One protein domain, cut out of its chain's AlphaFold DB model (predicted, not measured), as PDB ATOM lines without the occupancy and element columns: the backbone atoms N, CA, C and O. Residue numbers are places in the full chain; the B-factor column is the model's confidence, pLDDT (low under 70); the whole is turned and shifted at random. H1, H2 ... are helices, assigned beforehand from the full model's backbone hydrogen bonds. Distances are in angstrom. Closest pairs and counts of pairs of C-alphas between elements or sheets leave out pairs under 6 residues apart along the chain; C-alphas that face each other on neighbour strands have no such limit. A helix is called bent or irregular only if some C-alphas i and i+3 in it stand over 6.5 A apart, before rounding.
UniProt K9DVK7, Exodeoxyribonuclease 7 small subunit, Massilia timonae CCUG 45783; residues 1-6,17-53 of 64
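This is residues 1 to 6 and 17 to 53 of the 64 residues of the protein "Exodeoxyribonuclease 7 small subunit" of Massilia timonae CCUG 45783 (UniProt K9DVK7). One long, nearly straight helix, H2, makes a rod, and the very short helix H1 sits beside it as a small piece near Gly 28. The two ends of H2, residues 18 to 23 and 36 to 53, reach beyond this place and stand free. The printed part has 43 residues with two named helices, H1 then H2, and no named strand; its class is all helix. It is extended, with a radius of gyration of the C-alphas of 15.7 A and spans of 53 by 15 by 5 A.

H1, residues 2 to 6, and H2, residues 18 to 53, are close but not clearly touching, with 2 pairs of C-alphas within 8 A. Their closest C-alphas are those of Leu 4 and Gly 28, 6.1 A apart. Their centres are 14.1 A apart. In H1 and H2 every pair of backbone O of residue i and N of residue i+4 is within hydrogen-bond range. Neither helix is bent or irregular.

The printed part begins at Met 1, the chain's first residue. H1 runs from Ala 2, with its C-alpha at (240.526, 292.422, 267.253), to Gln 6. H2 has 36 residues and begins at Leu 18, with its C-alpha at (230.600, 281.618, 284.953). It ends at Met 53, with its C-alpha at (232.754, 292.139, 233.633), and measures 52.4 A from first to last C-alpha.

The two C-alphas farthest apart are those of Pro 17 and Met 53, 53.4 A. The link from H1 to H2 runs across the cut: residues 7 to 16 are not printed, and C-alphas 6 and 17 are 16.4 A apart. The mean pLDDT of the printed part is 80.7, and residue 1 and residues 50 to 53 are under 70.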
ATOM      1  N   MET A   1     237.478 292.125 264.138       64.00
ATOM      2  CA  MET A   1     238.360 290.960 264.393       64.00
ATOM      3  C   MET A   1     239.158 291.084 265.689       64.00
ATOM      4  O   MET A   1     239.168 290.115 266.430       64.00
ATOM      5  N   ALA A   2     239.762 292.240 266.006       80.88
ATOM      6  CA  ALA A   2     240.526 292.422 267.253       80.88
ATOM      7  C   ALA A   2     239.721 292.115 268.536       80.88
ATOM      8  O   ALA A   2     240.234 291.462 269.437       80.88
ATOM      9  N   GLU A   3     238.445 292.507 268.576       79.00
ATOM     10  CA  GLU A   3     237.554 292.255 269.719       79.00
ATOM     11  C   GLU A   3     237.320 290.755 269.971       79.00
ATOM     12  O   GLU A   3     237.403 290.301 271.107       79.00
ATOM     13  N   LEU A   4     237.112 289.959 268.914       77.44
ATOM     14  CA  LEU A   4     236.939 288.505 269.029       77.44
ATOM     15  C   LEU A   4     238.224 287.832 269.531       77.44
ATOM     16  O   LEU A   4     238.157 286.944 270.371       77.44
ATOM     17  N   ALA A   5     239.390 288.274 269.053       81.69
ATOM     18  CA  ALA A   5     240.676 287.734 269.490       81.69
ATOM     19  C   ALA A   5     240.936 288.013 270.981       81.69
ATOM     20  O   ALA A   5     241.295 287.103 271.719       81.69
ATOM     21  N   GLN A   6     240.681 289.242 271.440       82.75
ATOM     22  CA  GLN A   6     240.801 289.598 272.859       82.75
ATOM     23  C   GLN A   6     239.846 288.791 273.741       82.75
ATOM     24  O   GLN A   6     240.222 288.356 274.830       82.75
ATOM     25  N   PRO A  17     234.744 284.139 285.701       81.94
ATOM     26  CA  PRO A  17     233.524 283.682 286.357       81.94
ATOM     27  C   PRO A  17     232.509 283.124 285.347       81.94
ATOM     28  O   PRO A  17     232.520 283.490 284.166       81.94
ATOM     29  N   LEU A  18     231.595 282.268 285.811       76.69
ATOM     30  CA  LEU A  18     230.600 281.618 284.953       76.69
ATOM     31  C   LEU A  18     229.733 282.642 284.199       76.69
ATOM     32  O   LEU A  18     229.605 282.534 282.979       76.69
ATOM     33  N   GLU A  19     229.220 283.681 284.874       79.31
ATOM     34  CA  GLU A  19     228.484 284.768 284.207       79.31
ATOM     35  C   GLU A  19     229.314 285.467 283.122       79.31
ATOM     36  O   GLU A  19     228.803 285.754 282.037       79.31
ATOM     37  N   ALA A  20     230.601 285.711 283.382       77.12
ATOM     38  CA  ALA A  20     231.482 286.356 282.417       77.12
ATOM     39  C   ALA A  20     231.727 285.453 281.197       77.12
ATOM     40  O   ALA A  20     231.784 285.943 280.073       77.12
ATOM     41  N   SER A  21     231.826 284.137 281.400       78.50
ATOM     42  CA  SER A  21     232.011 283.157 280.322       78.50
ATOM     43  C   SER A  21     230.788 283.074 279.409       78.50
ATOM     44  O   SER A  21     230.926 283.005 278.187       78.50
ATOM     45  N   VAL A  22     229.582 283.138 279.984       84.12
ATOM     46  CA  VAL A  22     228.322 283.169 279.224       84.12
ATOM     47  C   VAL A  22     228.197 284.469 278.428       84.12
ATOM     48  O   VAL A  22     227.863 284.431 277.241       84.12
ATOM     49  N   ALA A  23     228.516 285.611 279.043       85.94
ATOM     50  CA  ALA A  23     228.524 286.901 278.357       85.94
ATOM     51  C   ALA A  23     229.557 286.935 277.219       85.94
ATOM     52  O   ALA A  23     229.253 287.404 276.119       85.94
ATOM     53  N   ALA A  24     230.750 286.381 277.453       83.00
ATOM     54  CA  ALA A  24     231.785 286.279 276.440       83.00
ATOM     55  C   ALA A  24     231.325 285.408 275.265       83.00
ATOM     56  O   ALA A  24     231.366 285.850 274.122       83.00
ATOM     57  N   TYR A  25     230.779 284.221 275.527       84.19
ATOM     58  CA  TYR A  25     230.250 283.351 274.477       84.19
ATOM     59  C   TYR A  25     229.147 284.023 273.639       84.19
ATOM     60  O   TYR A  25     229.187 283.960 272.407       84.19
ATOM     61  N   ALA A  26     228.191 284.705 274.282       87.19
ATOM     62  CA  ALA A  26     227.135 285.440 273.584       87.19
ATOM     63  C   ALA A  26     227.723 286.508 272.649       87.19
ATOM     64  O   ALA A  26     227.372 286.569 271.467       87.19
ATOM     65  N   ARG A  27     228.695 287.281 273.149       87.00
ATOM     66  CA  ARG A  27     229.386 288.303 272.361       87.00
ATOM     67  C   ARG A  27     230.205 287.705 271.216       87.00
ATOM     68  O   ARG A  27     230.173 288.216 270.098       87.00
ATOM     69  N   GLY A  28     230.905 286.600 271.464       87.25
ATOM     70  CA  GLY A  28     231.659 285.872 270.447       87.25
ATOM     71  C   GLY A  28     230.763 285.365 269.314       87.25
ATOM     72  O   GLY A  28     231.100 285.527 268.144       87.25
ATOM     73  N   SER A  29     229.583 284.834 269.645       89.50
ATOM     74  CA  SER A  29     228.595 284.373 268.661       89.50
ATOM     75  C   SER A  29     228.103 285.504 267.748       89.50
ATOM     76  O   SER A  29     228.011 285.321 266.533       89.50
ATOM     77  N   GLU A  30     227.834 286.690 268.302       91.12
ATOM     78  CA  GLU A  30     227.468 287.872 267.510       91.12
ATOM     79  C   GLU A  30     228.593 288.303 266.567       91.12
ATOM     80  O   GLU A  30     228.354 288.545 265.383       91.12
ATOM     81  N   LEU A  31     229.825 288.363 267.073       89.75
ATOM     82  CA  LEU A  31     230.989 288.761 266.286       89.75
ATOM     83  C   LEU A  31     231.259 287.784 265.134       89.75
ATOM     84  O   LEU A  31     231.583 288.218 264.030       89.75
ATOM     85  N   VAL A  32     231.076 286.479 265.354       89.06
ATOM     86  CA  VAL A  32     231.192 285.460 264.300       89.06
ATOM     87  C   VAL A  32     230.120 285.650 263.228       89.06
ATOM     88  O   VAL A  32     230.450 285.668 262.040       89.06
ATOM     89  N   LYS A  33     228.856 285.857 263.617       89.69
ATOM     90  CA  LYS A  33     227.761 286.125 262.666       89.69
ATOM     91  C   LYS A  33     228.020 287.384 261.846       89.69
ATOM     92  O   LYS A  33     227.803 287.385 260.638       89.69
ATOM     93  N   TYR A  34     228.525 288.436 262.487       89.12
ATOM     94  CA  TYR A  34     228.894 289.668 261.802       89.12
ATOM     95  C   TYR A  34     229.994 289.428 260.761       89.12
ATOM     96  O   TYR A  34     229.856 289.854 259.617       89.12
ATOM     97  N   CYS A  35     231.062 288.712 261.123       89.06
ATOM     98  CA  CYS A  35     232.137 288.375 260.190       89.06
ATOM     99  C   CYS A  35     231.629 287.550 258.997       89.06
ATOM    100  O   CYS A  35     231.983 287.857 257.860       89.06
ATOM    101  N   ALA A  36     230.771 286.555 259.242       86.69
ATOM    102  CA  ALA A  36     230.170 285.747 258.182       86.69
ATOM    103  C   ALA A  36     229.342 286.604 257.209       86.69
ATOM    104  O   ALA A  36     229.526 286.506 255.999       86.69
ATOM    105  N   ALA A  37     228.516 287.517 257.728       89.50
ATOM    106  CA  ALA A  37     227.716 288.422 256.903       89.50
ATOM    107  C   ALA A  37     228.577 289.387 256.067       89.50
ATOM    108  O   ALA A  37     228.238 289.699 254.926       89.50
ATOM    109  N   GLN A  38     229.706 289.867 256.605       88.06
ATOM    110  CA  GLN A  38     230.632 290.699 255.828       88.06
ATOM    111  C   GLN A  38     231.291 289.907 254.696       88.06
ATOM    112  O   GLN A  38     231.395 290.424 253.586       88.06
ATOM    113  N   LEU A  39     231.696 288.660 254.952       88.56
ATOM    114  CA  LEU A  39     232.267 287.788 253.924       88.56
ATOM    115  C   LEU A  39     231.255 287.500 252.811       88.56
ATOM    116  O   LEU A  39     231.588 287.669 251.643       88.56
ATOM    117  N   GLU A  40     230.012 287.174 253.160       88.25
ATOM    118  CA  GLU A  40     228.931 286.950 252.192       88.25
ATOM    119  C   GLU A  40     228.653 288.202 251.345       88.25
ATOM    120  O   GLU A  40     228.496 288.132 250.125       88.25
ATOM    121  N   LYS A  41     228.663 289.384 251.972       85.94
ATOM    122  CA  LYS A  41     228.493 290.659 251.266       85.94
ATOM    123  C   LYS A  41     229.635 290.933 250.284       85.94
ATOM    124  O   LYS A  41     229.399 291.511 249.223       85.94
ATOM    125  N   VAL A  42     230.868 290.578 250.641       85.75
ATOM    126  CA  VAL A  42     232.029 290.714 249.752       85.75
ATOM    127  C   VAL A  42     231.940 289.703 248.612       85.75
ATOM    128  O   VAL A  42     232.100 290.092 247.461       85.75
ATOM    129  N   GLU A  43     231.601 288.447 248.896       81.50
ATOM    130  CA  GLU A  43     231.426 287.402 247.881       81.50
ATOM    131  C   GLU A  43     230.334 287.773 246.866       81.50
ATOM    132  O   GLU A  43     230.526 287.637 245.659       81.50
ATOM    133  N   SER A  44     229.208 288.310 247.339       78.50
ATOM    134  CA  SER A  44     228.127 288.800 246.480       78.50
ATOM    135  C   SER A  44     228.571 289.975 245.601       78.50
ATOM    136  O   SER A  44     228.295 289.991 244.403       78.50
ATOM    137  N   GLN A  45     229.326 290.931 246.154       71.81
ATOM    138  CA  GLN A  45     229.881 292.044 245.373       71.81
ATOM    139  C   GLN A  45     230.876 291.575 244.308       71.81
ATOM    140  O   GLN A  45     230.840 292.077 243.188       71.81
ATOM    141  N   VAL A  46     231.731 290.600 244.630       78.88
ATOM    142  CA  VAL A  46     232.665 290.010 243.662       78.88
ATOM    143  C   VAL A  46     231.899 289.314 242.539       78.88
ATOM    144  O   VAL A  46     232.185 289.585 241.380       78.88
ATOM    145  N   LYS A  47     230.862 288.524 242.846       73.12
ATOM    146  CA  LYS A  47     230.022 287.872 241.823       73.12
ATOM    147  C   LYS A  47     229.325 288.864 240.896       73.12
ATOM    148  O   LYS A  47     229.217 288.603 239.703       73.12
ATOM    149  N   VAL A  48     228.840 289.989 241.424       76.25
ATOM    150  CA  VAL A  48     228.245 291.050 240.594       76.25
ATOM    151  C   VAL A  48     229.300 291.681 239.693       76.25
ATOM    152  O   VAL A  48     229.041 291.841 238.509       76.25
ATOM    153  N   LEU A  49     230.492 291.984 240.216       70.31
ATOM    154  CA  LEU A  49     231.595 292.534 239.421       70.31
ATOM    155  C   LEU A  49     232.077 291.555 238.346       70.31
ATOM    156  O   LEU A  49     232.341 291.977 237.227       70.31
ATOM    157  N   GLU A  50     232.154 290.260 238.648       65.19
ATOM    158  CA  GLU A  50     232.456 289.212 237.670       65.19
ATOM    159  C   GLU A  50     231.348 289.108 236.617       65.19
ATOM    160  O   GLU A  50     231.640 289.074 235.428       65.19
ATOM    161  N   GLY A  51     230.076 289.128 237.023       61.50
ATOM    162  CA  GLY A  51     228.927 289.112 236.113       61.50
ATOM    163  C   GLY A  51     228.808 290.363 235.234       61.50
ATOM    164  O   GLY A  51     228.442 290.255 234.066       61.50
ATOM    165  N   ASP A  52     229.153 291.539 235.761       58.44
ATOM    166  CA  ASP A  52     229.201 292.797 235.011       58.44
ATOM    167  C   ASP A  52     230.435 292.879 234.102       58.44
ATOM    168  O   ASP A  52     230.341 293.445 233.016       58.44
ATOM    169  N   MET A  53     231.566 292.279 234.488       55.34
ATOM    170  CA  MET A  53     232.754 292.139 233.633       55.34
ATOM    171  C   MET A  53     232.555 291.078 232.535       55.34
ATOM    172  O   MET A  53     233.197 291.142 231.490       55.34
TER     173      MET A  53